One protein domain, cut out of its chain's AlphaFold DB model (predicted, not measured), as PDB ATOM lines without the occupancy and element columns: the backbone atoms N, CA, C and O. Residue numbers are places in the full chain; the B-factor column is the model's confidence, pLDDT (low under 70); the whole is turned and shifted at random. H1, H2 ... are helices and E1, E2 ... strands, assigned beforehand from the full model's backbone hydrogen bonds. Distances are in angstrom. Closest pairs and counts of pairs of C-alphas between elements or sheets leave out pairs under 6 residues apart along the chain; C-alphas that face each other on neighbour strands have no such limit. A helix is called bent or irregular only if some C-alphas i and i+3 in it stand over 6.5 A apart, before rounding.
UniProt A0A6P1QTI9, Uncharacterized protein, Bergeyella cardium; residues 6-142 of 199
ATOM      1  N   ILE A   6      15.239 -69.087 -27.730       95.62
ATOM      2  CA  ILE A   6      15.809 -70.052 -28.682       95.62
ATOM      3  C   ILE A   6      14.744 -70.994 -29.255       95.62
ATOM      4  O   ILE A   6      14.718 -71.209 -30.459       95.62
ATOM      5  N   THR A   7      13.811 -71.509 -28.444       94.88
ATOM      6  CA  THR A   7      12.730 -72.364 -28.958       94.88
ATOM      7  C   THR A   7      11.845 -71.616 -29.953       94.88
ATOM      8  O   THR A   7      11.503 -72.192 -30.979       94.88
ATOM      9  N   LYS A   8      11.532 -70.335 -29.707       96.56
ATOM     10  CA  LYS A   8      10.778 -69.511 -30.667       96.56
ATOM     11  C   LYS A   8      11.537 -69.314 -31.982       96.56
ATOM     12  O   LYS A   8      10.932 -69.414 -33.041       96.56
ATOM     13  N   ILE A   9      12.848 -69.071 -31.916       97.69
ATOM     14  CA  ILE A   9      13.702 -68.932 -33.107       97.69
ATOM     15  C   ILE A   9      13.683 -70.230 -33.921       97.69
ATOM     16  O   ILE A   9      13.424 -70.189 -35.118       97.69
ATOM     17  N   ILE A  10      13.886 -71.386 -33.276       97.62
ATOM     18  CA  ILE A  10      13.832 -72.696 -33.945       97.62
ATOM     19  C   ILE A  10      12.477 -72.926 -34.613       97.62
ATOM     20  O   ILE A  10      12.434 -73.304 -35.778       97.62
ATOM     21  N   GLU A  11      11.379 -72.705 -33.891       96.69
ATOM     22  CA  GLU A  11      10.031 -72.896 -34.433       96.69
ATOM     23  C   GLU A  11       9.760 -71.980 -35.627       96.69
ATOM     24  O   GLU A  11       9.108 -72.411 -36.577       96.69
ATOM     25  N   GLY A  12      10.285 -70.751 -35.586       97.38
ATOM     26  CA  GLY A  12      10.241 -69.798 -36.688       97.38
ATOM     27  C   GLY A  12      11.025 -70.276 -37.910       97.38
ATOM     28  O   GLY A  12      10.484 -70.278 -39.010       97.38
ATOM     29  N   LEU A  13      12.255 -70.765 -37.722       98.12
ATOM     30  CA  LEU A  13      13.048 -71.362 -38.806       98.12
ATOM     31  C   LEU A  13      12.350 -72.586 -39.413       98.12
ATOM     32  O   LEU A  13      12.370 -72.768 -40.623       98.12
ATOM     33  N   GLN A  14      11.685 -73.402 -38.591       97.00
ATOM     34  CA  GLN A  14      10.926 -74.566 -39.056       97.00
ATOM     35  C   GLN A  14       9.697 -74.215 -39.909       97.00
ATOM     36  O   GLN A  14       9.139 -75.124 -40.515       97.00
ATOM     37  N   GLN A  15       9.266 -72.947 -39.953       96.50
ATOM     38  CA  GLN A  15       8.210 -72.505 -40.873       96.50
ATOM     39  C   GLN A  15       8.736 -72.199 -42.282       96.50
ATOM     40  O   GLN A  15       7.935 -72.078 -43.206       96.50
ATOM     41  N   ASP A  16      10.050 -72.038 -42.465       96.25
ATOM     42  CA  ASP A  16      10.630 -71.812 -43.788       96.25
ATOM     43  C   ASP A  16      10.781 -73.160 -44.531       96.25
ATOM     44  O   ASP A  16      11.405 -74.085 -43.990       96.25
ATOM     45  N   PRO A  17      10.272 -73.283 -45.778       96.12
ATOM     46  CA  PRO A  17      10.334 -74.519 -46.563       96.12
ATOM     47  C   PRO A  17      11.740 -75.112 -46.718       96.12
ATOM     48  O   PRO A  17      11.895 -76.317 -46.908       96.12
ATOM     49  N   TYR A  18      12.790 -74.291 -46.630       96.62
ATOM     50  CA  TYR A  18      14.171 -74.760 -46.669       96.62
ATOM     51  C   TYR A  18      14.487 -75.760 -45.545       96.62
ATOM     52  O   TYR A  18      15.236 -76.717 -45.755       96.62
ATOM     53  N   PHE A  19      13.910 -75.570 -44.357       97.06
ATOM     54  CA  PHE A  19      14.189 -76.404 -43.189       97.06
ATOM     55  C   PHE A  19      13.335 -77.676 -43.132       97.06
ATOM     56  O   PHE A  19      13.668 -78.578 -42.363       97.06
ATOM     57  N   GLU A  20      12.295 -77.807 -43.965       94.94
ATOM     58  CA  GLU A  20      11.449 -79.012 -44.032       94.94
ATOM     59  C   GLU A  20      12.248 -80.273 -44.390       94.94
ATOM     60  O   GLU A  20      11.945 -81.378 -43.938       94.94
ATOM     61  N   GLU A  21      13.326 -80.116 -45.162       93.38
ATOM     62  CA  GLU A  21      14.206 -81.218 -45.550       93.38
ATOM     63  C   GLU A  21      15.125 -81.704 -44.413       93.38
ATOM     64  O   GLU A  21      15.866 -82.682 -44.576       93.38
ATOM     65  N   PHE A  22      15.113 -81.019 -43.267       97.69
ATOM     66  CA  PHE A  22      15.979 -81.289 -42.131       97.69
ATOM     67  C   PHE A  22      15.173 -81.781 -40.930       97.69
ATOM     68  O   PHE A  22      14.207 -81.172 -40.476       97.69
ATOM     69  N   LYS A  23      15.643 -82.861 -40.308       97.50
ATOM     70  CA  LYS A  23      15.147 -83.284 -39.000       97.50
ATOM     71  C   LYS A  23      15.820 -82.456 -37.908       97.50
ATOM     72  O   LYS A  23      17.038 -82.525 -37.756       97.50
ATOM     73  N   PHE A  24      15.033 -81.747 -37.102       97.62
ATOM     74  CA  PHE A  24      15.552 -81.017 -35.945       97.62
ATOM     75  C   PHE A  24      15.873 -81.949 -34.764       97.62
ATOM     76  O   PHE A  24      15.061 -82.793 -34.365       97.62
ATOM     77  N   ARG A  25      17.059 -81.777 -34.175       95.00
ATOM     78  CA  ARG A  25      17.552 -82.476 -32.986       95.00
ATOM     79  C   ARG A  25      17.710 -81.477 -31.837       95.00
ATOM     80  O   ARG A  25      18.534 -80.575 -31.885       95.00
ATOM     81  N   LYS A  26      16.918 -81.671 -30.778       93.69
ATOM     82  CA  LYS A  26      16.802 -80.729 -29.647       93.69
ATOM     83  C   LYS A  26      18.040 -80.633 -28.755       93.69
ATOM     84  O   LYS A  26      18.289 -79.568 -28.213       93.69
ATOM     85  N   ARG A  27      18.771 -81.738 -28.564       91.00
ATOM     86  CA  ARG A  27      19.893 -81.830 -27.607       91.00
ATOM     87  C   ARG A  27      20.980 -80.782 -27.873       91.00
ATOM     88  O   ARG A  27      21.571 -80.281 -26.930       91.00
ATOM     89  N   ASP A  28      21.224 -80.488 -29.144       90.44
ATOM     90  CA  ASP A  28      22.317 -79.653 -29.649       90.44
ATOM     91  C   ASP A  28      21.825 -78.649 -30.705       90.44
ATOM     92  O   ASP A  28      22.600 -78.172 -31.521       90.44
ATOM     93  N   TYR A  29      20.522 -78.346 -30.725       95.56
ATOM     94  CA  TYR A  29      19.917 -77.345 -31.615       95.56
ATOM     95  C   TYR A  29      20.341 -77.481 -33.089       95.56
ATOM     96  O   TYR A  29      20.648 -76.499 -33.765       95.56
ATOM     97  N   THR A  30      20.356 -78.720 -33.586       96.44
ATOM     98  CA  THR A  30      20.895 -79.048 -34.910       96.44
ATOM     99  C   THR A  30      19.797 -79.473 -35.884       96.44
ATOM    100  O   THR A  30      18.985 -80.352 -35.590       96.44
ATOM    101  N   PHE A  31      19.807 -78.912 -37.090       98.12
ATOM    102  CA  PHE A  31      19.024 -79.372 -38.237       98.12
ATOM    103  C   PHE A  31      19.832 -80.387 -39.044       98.12
ATOM    104  O   PHE A  31      20.925 -80.066 -39.498       98.12
ATOM    105  N   ILE A  32      19.318 -81.606 -39.241       97.62
ATOM    106  CA  ILE A  32      20.059 -82.707 -39.879       97.62
ATOM    107  C   ILE A  32      19.330 -83.214 -41.122       97.62
ATOM    108  O   ILE A  32      18.222 -83.743 -41.028       97.62
ATOM    109  N   LYS A  33      20.003 -83.163 -42.273       97.44
ATOM    110  CA  LYS A  33      19.547 -83.756 -43.535       97.44
ATOM    111  C   LYS A  33      20.435 -84.943 -43.898       97.44
ATOM    112  O   LYS A  33      21.622 -84.780 -44.176       97.44
ATOM    113  N   LYS A  34      19.874 -86.153 -43.877       96.00
ATOM    114  CA  LYS A  34      20.593 -87.375 -44.272       96.00
ATOM    115  C   LYS A  34      20.684 -87.491 -45.791       96.00
ATOM    116  O   LYS A  34      19.767 -87.096 -46.503       96.00
ATOM    117  N   ASP A  35      21.767 -88.091 -46.268       94.50
ATOM    118  CA  ASP A  35      21.929 -88.484 -47.665       94.50
ATOM    119  C   ASP A  35      22.632 -89.846 -47.774       94.50
ATOM    120  O   ASP A  35      22.895 -90.514 -46.774       94.50
ATOM    121  N   ARG A  36      22.908 -90.283 -49.007       93.31
ATOM    122  CA  ARG A  36      23.497 -91.602 -49.286       93.31
ATOM    123  C   ARG A  36      24.912 -91.769 -48.721       93.31
ATOM    124  O   ARG A  36      25.335 -92.898 -48.500       93.31
ATOM    125  N   LEU A  37      25.648 -90.677 -48.513       89.25
ATOM    126  CA  LEU A  37      27.042 -90.704 -48.064       89.25
ATOM    127  C   LEU A  37      27.175 -90.445 -46.556       89.25
ATOM    128  O   LEU A  37      28.183 -90.814 -45.950       89.25
ATOM    129  N   GLY A  38      26.172 -89.826 -45.939       92.06
ATOM    130  CA  GLY A  38      26.136 -89.535 -44.513       92.06
ATOM    131  C   GLY A  38      25.043 -88.532 -44.186       92.06
ATOM    132  O   GLY A  38      23.855 -88.829 -44.323       92.06
ATOM    133  N   PHE A  39      25.427 -87.345 -43.723       95.56
ATOM    134  CA  PHE A  39      24.472 -86.269 -43.468       95.56
ATOM    135  C   PHE A  39      25.105 -84.877 -43.524       95.56
ATOM    136  O   PHE A  39      26.326 -84.708 -43.463       95.56
ATOM    137  N   LYS A  40      24.238 -83.886 -43.687       96.62
ATOM    138  CA  LYS A  40      24.495 -82.451 -43.616       96.62
ATOM    139  C   LYS A  40      23.835 -81.932 -42.345       96.62
ATOM    140  O   LYS A  40      22.739 -82.386 -42.009       96.62
ATOM    141  N   ALA A  41      24.495 -81.025 -41.645       96.69
ATOM    142  CA  ALA A  41      23.998 -80.472 -40.401       96.69
ATOM    143  C   ALA A  41      24.175 -78.954 -40.357       96.69
ATOM    144  O   ALA A  41      25.160 -78.422 -40.869       96.69
ATOM    145  N   ILE A  42      23.202 -78.282 -39.752       96.88
ATOM    146  CA  ILE A  42      23.258 -76.864 -39.403       96.88
ATOM    147  C   ILE A  42      23.042 -76.804 -37.896       96.88
ATOM    148  O   ILE A  42      21.932 -77.059 -37.423       96.88
ATOM    149  N   GLU A  43      24.108 -76.557 -37.147       95.25
ATOM    150  CA  GLU A  43      24.066 -76.438 -35.690       95.25
ATOM    151  C   GLU A  43      23.912 -74.969 -35.312       95.25
ATOM    152  O   GLU A  43      24.645 -74.123 -35.819       95.25
ATOM    153  N   LEU A  44      22.960 -74.653 -34.438       95.00
ATOM    154  CA  LEU A  44      22.768 -73.295 -33.942       95.00
ATOM    155  C   LEU A  44      23.346 -73.179 -32.539       95.00
ATOM    156  O   LEU A  44      22.652 -73.405 -31.545       95.00
ATOM    157  N   GLN A  45      24.618 -72.795 -32.457       92.00
ATOM    158  CA  GLN A  45      25.202 -72.412 -31.181       92.00
ATOM    159  C   GLN A  45      24.549 -71.127 -30.689       92.00
ATOM    160  O   GLN A  45      24.201 -70.241 -31.472       92.00
ATOM    161  N   HIS A  46      24.359 -71.022 -29.380       93.25
ATOM    162  CA  HIS A  46      23.698 -69.862 -28.812       93.25
ATOM    163  C   HIS A  46      24.156 -69.578 -27.388       93.25
ATOM    164  O   HIS A  46      24.417 -70.487 -26.601       93.25
ATOM    165  N   HIS A  47      24.178 -68.305 -27.021       93.00
ATOM    166  CA  HIS A  47      24.463 -67.849 -25.664       93.00
ATOM    167  C   HIS A  47      23.864 -66.458 -25.446       93.00
ATOM    168  O   HIS A  47      23.398 -65.814 -26.386       93.00
ATOM    169  N   ASP A  48      23.810 -66.016 -24.195       94.12
ATOM    170  CA  ASP A  48      23.482 -64.623 -23.895       94.12
ATOM    171  C   ASP A  48      24.709 -63.750 -24.080       94.12
ATOM    172  O   ASP A  48      25.782 -64.066 -23.571       94.12
ATOM    173  N   SER A  49      24.544 -62.666 -24.830       91.56
ATOM    174  CA  SER A  49      25.606 -61.709 -25.119       91.56
ATOM    175  C   SER A  49      25.025 -60.306 -25.216       91.56
ATOM    176  O   SER A  49      23.825 -60.113 -25.413       91.56
ATOM    177  N   TYR A  50      25.894 -59.312 -25.090       91.50
ATOM    178  CA  TYR A  50      25.541 -57.923 -25.328       91.50
ATOM    179  C   TYR A  50      25.487 -57.638 -26.838       91.50
ATOM    180  O   TYR A  50      26.459 -57.917 -27.542       91.50
ATOM    181  N   ASP A  51      24.369 -57.108 -27.340       91.38
ATOM    182  CA  ASP A  51      24.261 -56.567 -28.700       91.38
ATOM    183  C   ASP A  51      24.674 -55.092 -28.672       91.38
ATOM    184  O   ASP A  51      23.893 -54.224 -28.280       91.38
ATOM    185  N   LEU A  52      25.901 -54.796 -29.111       89.12
ATOM    186  CA  LEU A  52      26.432 -53.428 -29.142       89.12
ATOM    187  C   LEU A  52      25.627 -52.478 -30.038       89.12
ATOM    188  O   LEU A  52      25.671 -51.271 -29.826       89.12
ATOM    189  N   LYS A  53      24.913 -52.984 -31.054       88.94
ATOM    190  CA  LYS A  53      24.142 -52.123 -31.968       88.94
ATOM    191  C   LYS A  53      22.859 -51.621 -31.326       88.94
ATOM    192  O   LYS A  53      22.392 -50.541 -31.674       88.94
ATOM    193  N   ARG A  54      22.271 -52.433 -30.448       90.31
ATOM    194  CA  ARG A  54      20.988 -52.155 -29.786       90.31
ATOM    195  C   ARG A  54      21.140 -51.860 -28.296       90.31
ATOM    196  O   ARG A  54      20.130 -51.700 -27.623       90.31
ATOM    197  N   ASP A  55      22.379 -51.832 -27.810       93.12
ATOM    198  CA  ASP A  55      22.768 -51.502 -26.440       93.12
ATOM    199  C   ASP A  55      21.969 -52.280 -25.378       93.12
ATOM    200  O   ASP A  55      21.384 -51.718 -24.455       93.12
ATOM    201  N   CYS A  56      21.867 -53.602 -25.551       94.44
ATOM    202  CA  CYS A  56      21.094 -54.452 -24.647       94.44
ATOM    203  C   CYS A  56      21.603 -55.898 -24.599       94.44
ATOM    204  O   CYS A  56      22.336 -56.361 -25.475       94.44
ATOM    205  N   ILE A  57      21.175 -56.642 -23.574       95.00
ATOM    206  CA  ILE A  57      21.377 -58.093 -23.512       95.00
ATOM    207  C   ILE A  57      20.415 -58.778 -24.484       95.00
ATOM    208  O   ILE A  57      19.200 -58.569 -24.437       95.00
ATOM    209  N   ALA A  58      20.966 -59.637 -25.333       95.12
ATOM    210  CA  ALA A  58      20.247 -60.352 -26.371       95.12
ATOM    211  C   ALA A  58      20.677 -61.823 -26.424       95.12
ATOM    212  O   ALA A  58      21.746 -62.216 -25.947       95.12
ATOM    213  N   LYS A  59      19.843 -62.652 -27.053       95.69
ATOM    214  CA  LYS A  59      20.222 -64.014 -27.419       95.69
ATOM    215  C   LYS A  59      21.057 -63.958 -28.696       95.69
ATOM    216  O   LYS A  59      20.527 -63.623 -29.753       95.69
ATOM    217  N   ALA A  60      22.340 -64.289 -28.593       93.88
ATOM    218  CA  ALA A  60      23.231 -64.437 -29.736       93.88
ATOM    219  C   ALA A  60      23.099 -65.845 -30.325       93.88
ATOM    220  O   ALA A  60      23.137 -66.832 -29.587       93.88
ATOM    221  N   ILE A  61      22.957 -65.929 -31.647       94.31
ATOM    222  CA  ILE A  61      22.882 -67.162 -32.431       94.31
ATOM    223  C   ILE A  61      24.059 -67.215 -33.400       94.31
ATOM    224  O   ILE A  61      24.349 -66.237 -34.092       94.31
ATOM    225  N   TYR A  62      24.695 -68.379 -33.473       91.19
ATOM    226  CA  TYR A  62      25.806 -68.679 -34.359       91.19
ATOM    227  C   TYR A  62      25.558 -69.983 -35.124       91.19
ATOM    228  O   TYR A  62      25.660 -71.067 -34.540       91.19
ATOM    229  N   PRO A  63      25.209 -69.905 -36.417       93.12
ATOM    230  CA  PRO A  63      25.085 -71.088 -37.252       93.12
ATOM    231  C   PRO A  63      26.456 -71.661 -37.618       93.12
ATOM    232  O   PRO A  63      27.299 -70.955 -38.166       93.12
ATOM    233  N   MET A  64      26.638 -72.958 -37.394       92.25
ATOM    234  CA  MET A  64      27.748 -73.742 -37.929       92.25
ATOM    235  C   MET A  64      27.238 -74.704 -38.998       92.25
ATOM    236  O   MET A  64      26.175 -75.311 -38.845       92.25
ATOM    237  N   TYR A  65      28.014 -74.883 -40.064       93.88
ATOM    238  CA  TYR A  65      27.652 -75.750 -41.182       93.88
ATOM    239  C   TYR A  65      28.567 -76.963 -41.195       93.88
ATOM    240  O   TYR A  65      29.786 -76.836 -41.269       93.88
ATOM    241  N   LEU A  66      27.988 -78.158 -41.101       93.25
ATOM    242  CA  LEU A  66      28.764 -79.371 -40.883       93.25
ATOM    243  C   LEU A  66      28.391 -80.461 -41.878       93.25
ATOM    244  O   LEU A  66      27.229 -80.651 -42.249       93.25
ATOM    245  N   ARG A  67      29.397 -81.217 -42.311       93.12
ATOM    246  CA  ARG A  67      29.237 -82.330 -43.244       93.12
ATOM    247  C   ARG A  67      29.890 -83.574 -42.669       93.12
ATOM    248  O   ARG A  67      31.064 -83.553 -42.309       93.12
ATOM    249  N   ARG A  68      29.149 -84.683 -42.631       90.81
ATOM    250  CA  ARG A  68      29.682 -86.009 -42.297       90.81
ATOM    251  C   ARG A  68      29.586 -86.942 -43.497       90.81
ATOM    252  O   ARG A  68      28.500 -87.156 -44.034       90.81
ATOM    253  N   PHE A  69      30.712 -87.562 -43.833       86.12
ATOM    254  CA  PHE A  69      30.792 -88.722 -44.712       86.12
ATOM    255  C   PHE A  69      31.007 -89.972 -43.860       86.12
ATOM    256  O   PHE A  69      32.080 -90.151 -43.286       86.12
ATOM    257  N   ASN A  70      30.005 -90.845 -43.771       85.50
ATOM    258  CA  ASN A  70      30.027 -91.997 -42.864       85.50
ATOM    259  C   ASN A  70      31.241 -92.903 -43.084       85.50
ATOM    260  O   ASN A  70      31.839 -93.354 -42.111       85.50
ATOM    261  N   ILE A  71      31.642 -93.107 -44.341       81.88
ATOM    262  CA  ILE A  71      32.779 -93.965 -44.688       81.88
ATOM    263  C   ILE A  71      34.094 -93.511 -44.041       81.88
ATOM    264  O   ILE A  71      34.928 -94.354 -43.739       81.88
ATOM    265  N   LEU A  72      34.265 -92.209 -43.775       77.56
ATOM    266  CA  LEU A  72      35.472 -91.665 -43.141       77.56
ATOM    267  C   LEU A  72      35.519 -91.898 -41.631       77.56
ATOM    268  O   LEU A  72      36.584 -91.775 -41.038       77.56
ATOM    269  N   HIS A  73      34.386 -92.236 -41.016       77.12
ATOM    270  CA  HIS A  73      34.287 -92.456 -39.574       77.12
ATOM    271  C   HIS A  73      34.119 -93.942 -39.241       77.12
ATOM    272  O   HIS A  73      34.781 -94.447 -38.342       77.12
ATOM    273  N   GLN A  74      33.310 -94.671 -40.016       75.69
ATOM    274  CA  GLN A  74      32.969 -96.078 -39.765       75.69
ATOM    275  C   GLN A  74      34.181 -97.014 -39.702       75.69
ATOM    276  O   GLN A  74      34.182 -97.961 -38.919       75.69
ATOM    277  N   TRP A  75      35.226 -96.767 -40.500       69.88
ATOM    278  CA  TRP A  75      36.414 -97.628 -40.504       69.88
ATOM    279  C   TRP A  75      37.176 -97.583 -39.168       69.88
ATOM    280  O   TRP A  75      37.760 -98.592 -38.768       69.88
ATOM    281  N   PHE A  76      37.135 -96.443 -38.468       67.94
ATOM    282  CA  PHE A  76      37.801 -96.245 -37.182       67.94
ATOM    283  C   PHE A  76      36.886 -96.537 -35.982       67.94
ATOM    284  O   PHE A  76      37.383 -96.650 -34.863       67.94
ATOM    285  N   GLU A  77      35.577 -96.746 -36.198       73.94
ATOM    286  CA  GLU A  77      34.597 -96.914 -35.109       73.94
ATOM    287  C   GLU A  77      34.990 -98.008 -34.106       73.94
ATOM    288  O   GLU A  77      34.867 -97.829 -32.894       73.94
ATOM    289  N   LYS A  78      35.536 -99.118 -34.612       74.00
ATOM    290  CA  LYS A  78      35.970-100.281 -33.818       74.00
ATOM    291  C   LYS A  78      37.306-100.100 -33.086       74.00
ATOM    292  O   LYS A  78      37.686-100.961 -32.301       74.00
ATOM    293  N   HIS A  79      38.044 -99.038 -33.396       71.50
ATOM    294  CA  HIS A  79      39.390 -98.776 -32.881       71.50
ATOM    295  C   HIS A  79      39.445 -97.577 -31.931       71.50
ATOM    296  O   HIS A  79      40.473 -97.330 -31.306       71.50
ATOM    297  N   SER A  80      38.353 -96.828 -31.827       71.38
ATOM    298  CA  SER A  80      38.261 -95.661 -30.965       71.38
ATOM    299  C   SER A  80      37.874 -96.048 -29.539       71.38
ATOM    300  O   SER A  80      37.015 -96.899 -29.320       71.38
ATOM    301  N   PHE A  81      38.475 -95.369 -28.562       78.06
ATOM    302  CA  PHE A  81      38.104 -95.469 -27.147       78.06
ATOM    303  C   PHE A  81      36.832 -94.670 -26.807       78.06
ATOM    304  O   PHE A  81      36.289 -94.808 -25.712       78.06
ATOM    305  N   ARG A  82      36.369 -93.805 -27.721       76.75
ATOM    306  CA  ARG A  82      35.169 -92.980 -27.525       76.75
ATOM    307  C   ARG A  82      33.905 -93.816 -27.669       76.75
ATOM    308  O   ARG A  82      33.872 -94.791 -28.421       76.75
ATOM    309  N   THR A  83      32.824 -93.394 -27.019       83.19
ATOM    310  CA  THR A  83      31.537 -94.082 -27.167       83.19
ATOM    311  C   THR A  83      31.037 -93.994 -28.611       83.19
ATOM    312  O   THR A  83      31.323 -93.032 -29.323       83.19
ATOM    313  N   LEU A  84      30.252 -94.978 -29.064       81.81
ATOM    314  CA  LEU A  84      29.652 -94.930 -30.406       81.81
ATOM    315  C   LEU A  84      28.796 -93.676 -30.620       81.81
ATOM    316  O   LEU A  84      28.688 -93.200 -31.746       81.81
ATOM    317  N   THR A  85      28.192 -93.145 -29.557       81.81
ATOM    318  CA  THR A  85      27.435 -91.892 -29.608       81.81
ATOM    319  C   THR A  85      28.354 -90.734 -29.977       81.81
ATOM    320  O   THR A  85      28.112 -90.079 -30.989       81.81
ATOM    321  N   ASP A  86      29.454 -90.554 -29.244       78.12
ATOM    322  CA  ASP A  86      30.403 -89.461 -29.489       78.12
ATOM    323  C   ASP A  86      31.015 -89.557 -30.889       78.12
ATOM    324  O   ASP A  86      31.159 -88.561 -31.588       78.12
ATOM    325  N   GLN A  87      31.324 -90.774 -31.340       76.81
ATOM    326  CA  GLN A  87      31.869 -91.027 -32.676       76.81
ATOM    327  C   GLN A  87      30.869 -90.782 -33.811       76.81
ATOM    328  O   GLN A  87      31.259 -90.552 -34.958       76.81
ATOM    329  N   ARG A  88      29.566 -90.872 -33.535       80.06
ATOM    330  CA  ARG A  88      28.506 -90.597 -34.515       80.06
ATOM    331  C   ARG A  88      28.103 -89.128 -34.547       80.06
ATOM    332  O   ARG A  88      27.546 -88.696 -35.554       80.06
ATOM    333  N   ASP A  89      28.433 -88.386 -33.496       79.56
ATOM    334  CA  ASP A  89      28.257 -86.938 -33.403       79.56
ATOM    335  C   ASP A  89      29.455 -86.144 -33.963       79.56
ATOM    336  O   ASP A  89      29.407 -84.919 -34.017       79.56
ATOM    337  N   THR A  90      30.509 -86.810 -34.451       81.06
ATOM    338  CA  THR A  90      31.609 -86.141 -35.162       81.06
ATOM    339  C   THR A  90      31.256 -85.796 -36.610       81.06
ATOM    340  O   THR A  90      30.473 -86.471 -37.290       81.06
ATOM    341  N   TYR A  91      31.911 -84.765 -37.132       85.25
ATOM    342  CA  TYR A  91      31.754 -84.307 -38.509       85.25
ATOM    343  C   TYR A  91      33.066 -84.493 -39.272       85.25
ATOM    344  O   TYR A  91      34.137 -84.584 -38.681       85.25
ATOM    345  N   SER A  92      32.975 -84.641 -40.591       83.75
ATOM    346  CA  SER A  92      34.144 -84.777 -41.467       83.75
ATOM    347  C   SER A  92      34.769 -83.417 -41.775       83.75
ATOM    348  O   SER A  92      35.982 -83.313 -41.870       83.75
ATOM    349  N   VAL A  93      33.933 -82.393 -41.935       84.81
ATOM    350  CA  VAL A  93      34.343 -80.998 -42.098       84.81
ATOM    351  C   VAL A  93      33.287 -80.099 -41.465       84.81
ATOM    352  O   VAL A  93      32.091 -80.424 -41.475       84.81
ATOM    353  N   CYS A  94      33.743 -78.994 -40.894       86.62
ATOM    354  CA  CYS A  94      32.928 -77.961 -40.284       86.62
ATOM    355  C   CYS A  94      33.374 -76.617 -40.850       86.62
ATOM    356  O   CYS A  94      34.569 -76.335 -40.889       86.62
ATOM    357  N   ASP A  95      32.419 -75.804 -41.275       82.88
ATOM    358  CA  ASP A  95      32.628 -74.386 -41.506       82.88
ATOM    359  C   ASP A  95      32.017 -73.621 -40.337       82.88
ATOM    360  O   ASP A  95      30.798 -73.587 -40.128       82.88
ATOM    361  N   SER A  96      32.928 -73.067 -39.548       66.81
ATOM    362  CA  SER A  96      32.655 -72.129 -38.477       66.81
ATOM    363  C   SER A  96      33.340 -70.799 -38.772       66.81
ATOM    364  O   SER A  96      33.748 -70.139 -37.815       66.81
ATOM    365  N   GLU A  97      33.566 -70.427 -40.040       58.06
ATOM    366  CA  GLU A  97      34.166 -69.132 -40.339       58.06
ATOM    367  C   GLU A  97      33.304 -68.032 -39.712       58.06
ATOM    368  O   GLU A  97      32.111 -67.921 -40.032       58.06
ATOM    369  N   PRO A  98      33.893 -67.200 -38.834       49.75
ATOM    370  CA  PRO A  98      33.198 -66.033 -38.349       49.75
ATOM    371  C   PRO A  98      32.858 -65.195 -39.575       49.75
ATOM    372  O   PRO A  98      33.724 -64.879 -40.394       49.75
ATOM    373  N   LEU A  99      31.573 -64.864 -39.711       47.72
ATOM    374  CA  LEU A  99      31.026 -64.077 -40.817       47.72
ATOM    375  C   LEU A  99      31.886 -62.844 -41.115       47.72
ATOM    376  O   LEU A  99      31.953 -62.415 -42.264       47.72
ATOM    377  N   HIS A 100      32.592 -62.323 -40.109       44.41
ATOM    378  CA  HIS A 100      33.610 -61.299 -40.245       44.41
ATOM    379  C   HIS A 100      34.671 -61.474 -39.146       44.41
ATOM    380  O   HIS A 100      34.363 -61.948 -38.059       44.41
ATOM    381  N   THR A 101      35.893 -60.980 -39.358       46.94
ATOM    382  CA  THR A 101      36.978 -60.862 -38.352       46.94
ATOM    383  C   THR A 101      36.635 -59.988 -37.128       46.94
ATOM    384  O   THR A 101      37.494 -59.675 -36.310       46.94
ATOM    385  N   ASP A 102      35.372 -59.594 -36.999       55.00
ATOM    386  CA  ASP A 102      34.794 -58.794 -35.937       55.00
ATOM    387  C   ASP A 102      33.793 -59.682 -35.184       55.00
ATOM    388  O   ASP A 102      32.766 -60.100 -35.736       55.00
ATOM    389  N   LEU A 103      34.110 -60.001 -33.927       50.25
ATOM    390  CA  LEU A 103      33.306 -60.872 -33.061       50.25
ATOM    391  C   LEU A 103      31.839 -60.412 -32.976       50.25
ATOM    392  O   LEU A 103      30.946 -61.249 -32.899       50.25
ATOM    393  N   ASN A 104      31.568 -59.108 -33.103       52.22
ATOM    394  CA  ASN A 104      30.210 -58.546 -33.055       52.22
ATOM    395  C   ASN A 104      29.421 -58.693 -34.361       52.22
ATOM    396  O   ASN A 104      28.217 -58.444 -34.401       52.22
ATOM    397  N   LYS A 105      30.085 -59.057 -35.458       58.78
ATOM    398  CA  LYS A 105      29.443 -59.285 -36.758       58.78
ATOM    399  C   LYS A 105      29.230 -60.769 -37.057       58.78
ATOM    400  O   LYS A 105      28.648 -61.095 -38.086       58.78
ATOM    401  N   SER A 106      29.693 -61.651 -36.175       70.00
ATOM    402  CA  SER A 106      29.586 -63.098 -36.364       70.00
ATOM    403  C   SER A 106      28.271 -63.679 -35.845       70.00
ATOM    404  O   SER A 106      27.888 -64.764 -36.269       70.00
ATOM    405  N   TYR A 107      27.559 -62.953 -34.979       87.25
ATOM    406  CA  TYR A 107      26.325 -63.414 -34.347       87.25
ATOM    407  C   TYR A 107      25.075 -62.721 -34.890       87.25
ATOM    408  O   TYR A 107      25.085 -61.542 -35.253       87.25
ATOM    409  N   TYR A 108      23.968 -63.457 -34.855       92.88
ATOM    410  CA  TYR A 108      22.620 -62.925 -35.010       92.88
ATOM    411  C   TYR A 108      22.033 -62.692 -33.623       92.88
ATOM    412  O   TYR A 108      21.954 -63.623 -32.824       92.88
ATOM    413  N   TYR A 109      21.636 -61.460 -33.330       94.25
ATOM    414  CA  TYR A 109      21.123 -61.081 -32.018       94.25
ATOM    415  C   TYR A 109      19.602 -60.963 -32.044       94.25
ATOM    416  O   TYR A 109      19.054 -60.274 -32.901       94.25
ATOM    417  N   PHE A 110      18.944 -61.602 -31.077       96.75
ATOM    418  CA  PHE A 110      17.504 -61.510 -30.847       96.75
ATOM    419  C   PHE A 110      17.250 -60.899 -29.475       96.75
ATOM    420  O   PHE A 110      17.701 -61.431 -28.455       96.75
ATOM    421  N   LYS A 111      16.515 -59.788 -29.434       96.12
ATOM    422  CA  LYS A 111      16.169 -59.141 -28.171       96.12
ATOM    423  C   LYS A 111      15.146 -59.961 -27.384       96.12
ATOM    424  O   LYS A 111      14.251 -60.590 -27.947       96.12
ATOM    425  N   TYR A 112      15.256 -59.924 -26.058       95.56
ATOM    426  CA  TYR A 112      14.341 -60.632 -25.156       95.56
ATOM    427  C   TYR A 112      12.935 -60.034 -25.088       95.56
ATOM    428  O   TYR A 112      11.981 -60.761 -24.814       95.56
ATOM    429  N   ASP A 113      12.808 -58.737 -25.366       94.12
ATOM    430  CA  ASP A 113      11.523 -58.042 -25.484       94.12
ATOM    431  C   ASP A 113      10.787 -58.362 -26.801       94.12
ATOM    432  O   ASP A 113       9.617 -58.017 -26.944       94.12
ATOM    433  N   GLY A 114      11.438 -59.073 -27.731       93.00
ATOM    434  CA  GLY A 114      10.873 -59.474 -29.020       93.00
ATOM    435  C   GLY A 114      10.898 -58.382 -30.089       93.00
ATOM    436  O   GLY A 114      10.366 -58.597 -31.176       93.00
ATOM    437  N   GLU A 115      11.510 -57.227 -29.826       95.12
ATOM    438  CA  GLU A 115      11.577 -56.157 -30.817       95.12
ATOM    439  C   GLU A 115      12.347 -56.612 -32.073       95.12
ATOM    440  O   GLU A 115      13.471 -57.109 -31.980       95.12
ATOM    441  N   ASN A 116      11.746 -56.399 -33.250       95.50
ATOM    442  CA  ASN A 116      12.260 -56.789 -34.572       95.50
ATOM    443  C   ASN A 116      12.442 -58.304 -34.793       95.50
ATOM    444  O   ASN A 116      13.144 -58.693 -35.729       95.50
ATOM    445  N   PHE A 117      11.793 -59.154 -33.988       97.12
ATOM    446  CA  PHE A 117      11.961 -60.609 -34.043       97.12
ATOM    447  C   PHE A 117      11.798 -61.192 -35.453       97.12
ATOM    448  O   PHE A 117      12.656 -61.947 -35.902       97.12
ATOM    449  N   GLU A 118      10.735 -60.830 -36.174       98.00
ATOM    450  CA  GLU A 118      10.441 -61.365 -37.508       98.00
ATOM    451  C   GLU A 118      11.527 -60.985 -38.520       98.00
ATOM    452  O   GLU A 118      11.958 -61.820 -39.311       98.00
ATOM    453  N   LYS A 119      12.022 -59.747 -38.451       97.31
ATOM    454  CA  LYS A 119      13.081 -59.240 -39.333       97.31
ATOM    455  C   LYS A 119      14.429 -59.901 -39.040       97.31
ATOM    456  O   LYS A 119      15.171 -60.234 -39.964       97.31
ATOM    457  N   ASP A 120      14.753 -60.095 -37.762       97.00
ATOM    458  CA  ASP A 120      15.968 -60.801 -37.349       97.00
ATOM    459  C   ASP A 120      15.914 -62.281 -37.753       97.00
ATOM    460  O   ASP A 120      16.913 -62.837 -38.219       97.00
ATOM    461  N   LEU A 121      14.737 -62.902 -37.633       98.19
ATOM    462  CA  LEU A 121      14.493 -64.280 -38.043       98.19
ATOM    463  C   LEU A 121      14.614 -64.447 -39.558       98.19
ATOM    464  O   LEU A 121      15.308 -65.356 -40.005       98.19
ATOM    465  N   GLU A 122      13.995 -63.564 -40.343       97.50
ATOM    466  CA  GLU A 122      14.094 -63.565 -41.806       97.50
ATOM    467  C   GLU A 122      15.554 -63.425 -42.254       97.50
ATOM    468  O   GLU A 122      16.024 -64.168 -43.121       97.50
ATOM    469  N   LYS A 123      16.308 -62.512 -41.629       95.31
ATOM    470  CA  LYS A 123      17.733 -62.348 -41.918       95.31
ATOM    471  C   LYS A 123      18.524 -63.623 -41.612       95.31
ATOM    472  O   LYS A 123      19.313 -64.058 -42.448       95.31
ATOM    473  N   LEU A 124      18.323 -64.209 -40.429       95.75
ATOM    474  CA  LEU A 124      18.981 -65.453 -40.029       95.75
ATOM    475  C   LEU A 124      18.655 -66.593 -41.007       95.75
ATOM    476  O   LEU A 124      19.565 -67.279 -41.465       95.75
ATOM    477  N   ALA A 125      17.377 -66.778 -41.348       97.19
ATOM    478  CA  ALA A 125      16.917 -67.834 -42.246       97.19
ATOM    479  C   ALA A 125      17.548 -67.712 -43.643       97.19
ATOM    480  O   ALA A 125      18.114 -68.682 -44.155       97.19
ATOM    481  N   ASN A 126      17.522 -66.509 -44.225       95.88
ATOM    482  CA  ASN A 126      18.097 -66.240 -45.543       95.88
ATOM    483  C   ASN A 126      19.611 -66.481 -45.574       95.88
ATOM    484  O   ASN A 126      20.115 -67.156 -46.476       95.88
ATOM    485  N   ASP A 127      20.337 -65.979 -44.574       94.06
ATOM    486  CA  ASP A 127      21.788 -66.147 -44.515       94.06
ATOM    487  C   ASP A 127      22.176 -67.619 -44.290       94.06
ATOM    488  O   ASP A 127      23.091 -68.115 -44.956       94.06
ATOM    489  N   ILE A 128      21.452 -68.345 -43.420       94.94
ATOM    490  CA  ILE A 128      21.631 -69.793 -43.240       94.94
ATOM    491  C   ILE A 128      21.442 -70.506 -44.570       94.94
ATOM    492  O   ILE A 128      22.300 -71.300 -44.950       94.94
ATOM    493  N   LYS A 129      20.349 -70.239 -45.290       95.50
ATOM    494  CA  LYS A 129      20.033 -70.899 -46.562       95.50
ATOM    495  C   LYS A 129      21.155 -70.724 -47.580       95.50
ATOM    496  O   LYS A 129      21.645 -71.713 -48.119       95.50
ATOM    497  N   VAL A 130      21.610 -69.490 -47.794       93.69
ATOM    498  CA  VAL A 130      22.687 -69.194 -48.752       93.69
ATOM    499  C   VAL A 130      23.993 -69.875 -48.337       93.69
ATOM    500  O   VAL A 130      24.626 -70.560 -49.143       93.69
ATOM    501  N   ARG A 131      24.404 -69.728 -47.072       91.31
ATOM    502  CA  ARG A 131      25.688 -70.256 -46.590       91.31
ATOM    503  C   ARG A 131      25.723 -71.772 -46.554       91.31
ATOM    504  O   ARG A 131      26.666 -72.371 -47.062       91.31
ATOM    505  N   SER A 132      24.683 -72.391 -46.012       94.31
ATOM    506  CA  SER A 132      24.577 -73.846 -45.957       94.31
ATOM    507  C   SER A 132      24.540 -74.459 -47.357       94.31
ATOM    508  O   SER A 132      25.229 -75.445 -47.596       94.31
ATOM    509  N   GLN A 133      23.827 -73.860 -48.319       94.50
ATOM    510  CA  GLN A 133      23.858 -74.313 -49.711       94.50
ATOM    511  C   GLN A 133      25.262 -74.212 -50.309       94.50
ATOM    512  O   GLN A 133      25.746 -75.198 -50.864       94.50
ATOM    513  N   ASN A 134      25.944 -73.074 -50.152       93.25
ATOM    514  CA  ASN A 134      27.313 -72.894 -50.642       93.25
ATOM    515  C   ASN A 134      28.277 -73.919 -50.029       93.25
ATOM    516  O   ASN A 134      28.992 -74.611 -50.753       93.25
ATOM    517  N   PHE A 135      28.243 -74.080 -48.706       93.56
ATOM    518  CA  PHE A 135      29.078 -75.039 -47.992       93.56
ATOM    519  C   PHE A 135      28.769 -76.487 -48.404       93.56
ATOM    520  O   PHE A 135      29.665 -77.248 -48.761       93.56
ATOM    521  N   PHE A 136      27.497 -76.886 -48.433       95.31
ATOM    522  CA  PHE A 136      27.118 -78.245 -48.820       95.31
ATOM    523  C   PHE A 136      27.386 -78.544 -50.299       95.31
ATOM    524  O   PHE A 136      27.582 -79.713 -50.637       95.31
ATOM    525  N   ASN A 137      27.401 -77.529 -51.167       94.38
ATOM    526  CA  ASN A 137      27.797 -77.664 -52.568       94.38
ATOM    527  C   ASN A 137      29.314 -77.782 -52.740       94.38
ATOM    528  O   ASN A 137      29.759 -78.473 -53.650       94.38
ATOM    529  N   LYS A 138      30.102 -77.183 -51.842       93.00
ATOM    530  CA  LYS A 138      31.558 -77.365 -51.793       93.00
ATOM    531  C   LYS A 138      31.956 -78.790 -51.389       93.00
ATOM    532  O   LYS A 138      32.981 -79.276 -51.839       93.00
ATOM    533  N   TYR A 139      31.150 -79.477 -50.574       89.38
ATOM    534  CA  TYR A 139      31.451 -80.822 -50.058       89.38
ATOM    535  C   TYR A 139      30.361 -81.851 -50.410       89.38
ATOM    536  O   TYR A 139      29.796 -82.513 -49.528       89.38
ATOM    537  N   GLN A 140      30.039 -81.999 -51.701       91.94
ATOM    538  CA  GLN A 140      29.026 -82.964 -52.148       91.94
ATOM    539  C   GLN A 140      29.538 -84.407 -52.087       91.94
ATOM    540  O   GLN A 140      28.808 -85.313 -51.667       91.94
ATOM    541  N   THR A 141      30.797 -84.617 -52.458       86.62
ATOM    542  CA  THR A 141      31.430 -85.926 -52.616       86.62
ATOM    543  C   THR A 141      32.724 -86.046 -51.806       86.62
ATOM    544  O   THR A 141      33.286 -85.063 -51.323       86.62
ATOM    545  N   LEU A 142      33.230 -87.277 -51.679       80.38
ATOM    546  CA  LEU A 142      34.557 -87.530 -51.101       80.38
ATOM    547  C   LEU A 142      35.682 -86.924 -51.948       80.38
ATOM    548  O   LEU A 142      36.712 -86.539 -51.399       80.38
TER     549      LEU A 142
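What this domain is: This is residues 6 to 142 of the 199 residues of an uncharacterized protein of Bergeyella cardium (UniProt A0A6P1QTI9). A long, twisted sheet, built round the long hairpin E3 and E4, has one long helix, H5, running along it over these two strands. E1 and E2 widen the sheet beside one half of E3, while the short E5 and E6 pair with two different parts of E4 on its other side. H1 packs on H5 near the sheet, and the small helices H3 and H4 make a little head at one end, where residues 78 to 83 stick out. The printed part has 137 residues, with five named helices and six named strands: along the chain H1 and H2 come first, then the strands E1 to E4, then H3 and H4, then E5 and E6, and last H5; the class is mixed, helices and strands, and the sheet is branched at E4, which has E3, E5 and E6 as neighbours, with its neighbour pairs antiparallel. The whole is compact, with a radius of gyration of the C-alphas of 16.3 A, and elongated, with spans of 51 by 31 by 28 A.

How they stand to each other: H1, residues 6 to 13, is on the sheet but only just at the sheet's level, with a height over the sheet of 3.8 A. It touches residues 121 to 125 alone of H5, residues 117 to 138; the closest C-alphas, of Leu 13 and Ala 125, are 6.3 A apart. Their lines stand at a steep tilt of 69 degrees, only just short of about perpendicular, and run the same way. H2, residues 17 to 21, only grazes the sheet with residues 19 to 21, and is only just irregular: C-alphas 18 and 21 are 6.6 A apart. E1, residues 23 to 25, E2, residues 30 to 34, E3, residues 38 to 51, and E4, residues 56 to 69, form a meander, each strand the antiparallel neighbour of the one before and each such pair a hairpin. N 23 and O 32 are 2.8 A apart across E1 and E2, N 31 and O 42 are 2.8 A apart across E2 and E3, and N 45 and O 62 are 2.9 A apart across E3 and E4. E3 bends by 71 degrees at residue 48. H3, residues 70 to 74, only grazes the sheet with residues 70 to 73, and H4, residues 84 to 88, is not on it; they are close but not clearly touching, the closest C-alphas, of His 73 and Gln 87, being 7.4 A apart. On the side of E4 away from E3 are E5, residues 93 to 95, with N 67 and O 93 at 2.9 A, and E6, residues 108 to 111, with N 59 and O 110 at 2.8 A. H5 is on the sheet at a height of 8.5 A, over E4 and only just over E3, on which 3 of its C-alphas fall. It runs along the strands, at 22 degrees to E4 on the local plane; the closest C-alphas of H5 and E4, of Tyr 65 and Ser 132, are 6.0 A apart. In H1, H3, H4 and H5 every O i to N i+4 pair is within hydrogen-bond range; in H2 0 of 1 is, beside 1 of 2 O i to N i+3 pairs.

Where its parts are: H1 begins at C-alpha 6, (15.809, -70.052, -28.682), and is 10.6 A long; H2 and E1 follow. E2 is 12.5 A long, E3 36.6 A and E4 40.9 A, E4 ending at C-alpha 69, (30.792, -88.722, -44.712). H3, H4 and E5 are short, and E6 is 10.1 A long. H5 is 31.3 A long and ends at C-alpha 138, (31.558, -77.365, -51.793).

The domain as a whole: The two C-alphas farthest apart, of Asp 55 and Lys 78, are 51.1 A apart. The printed part has no cut. The link from E5 to E6, residues 96 to 107, is long. Mean pLDDT of the printed part is 88.1; residues 75 to 76 and 96 to 105 are under 70.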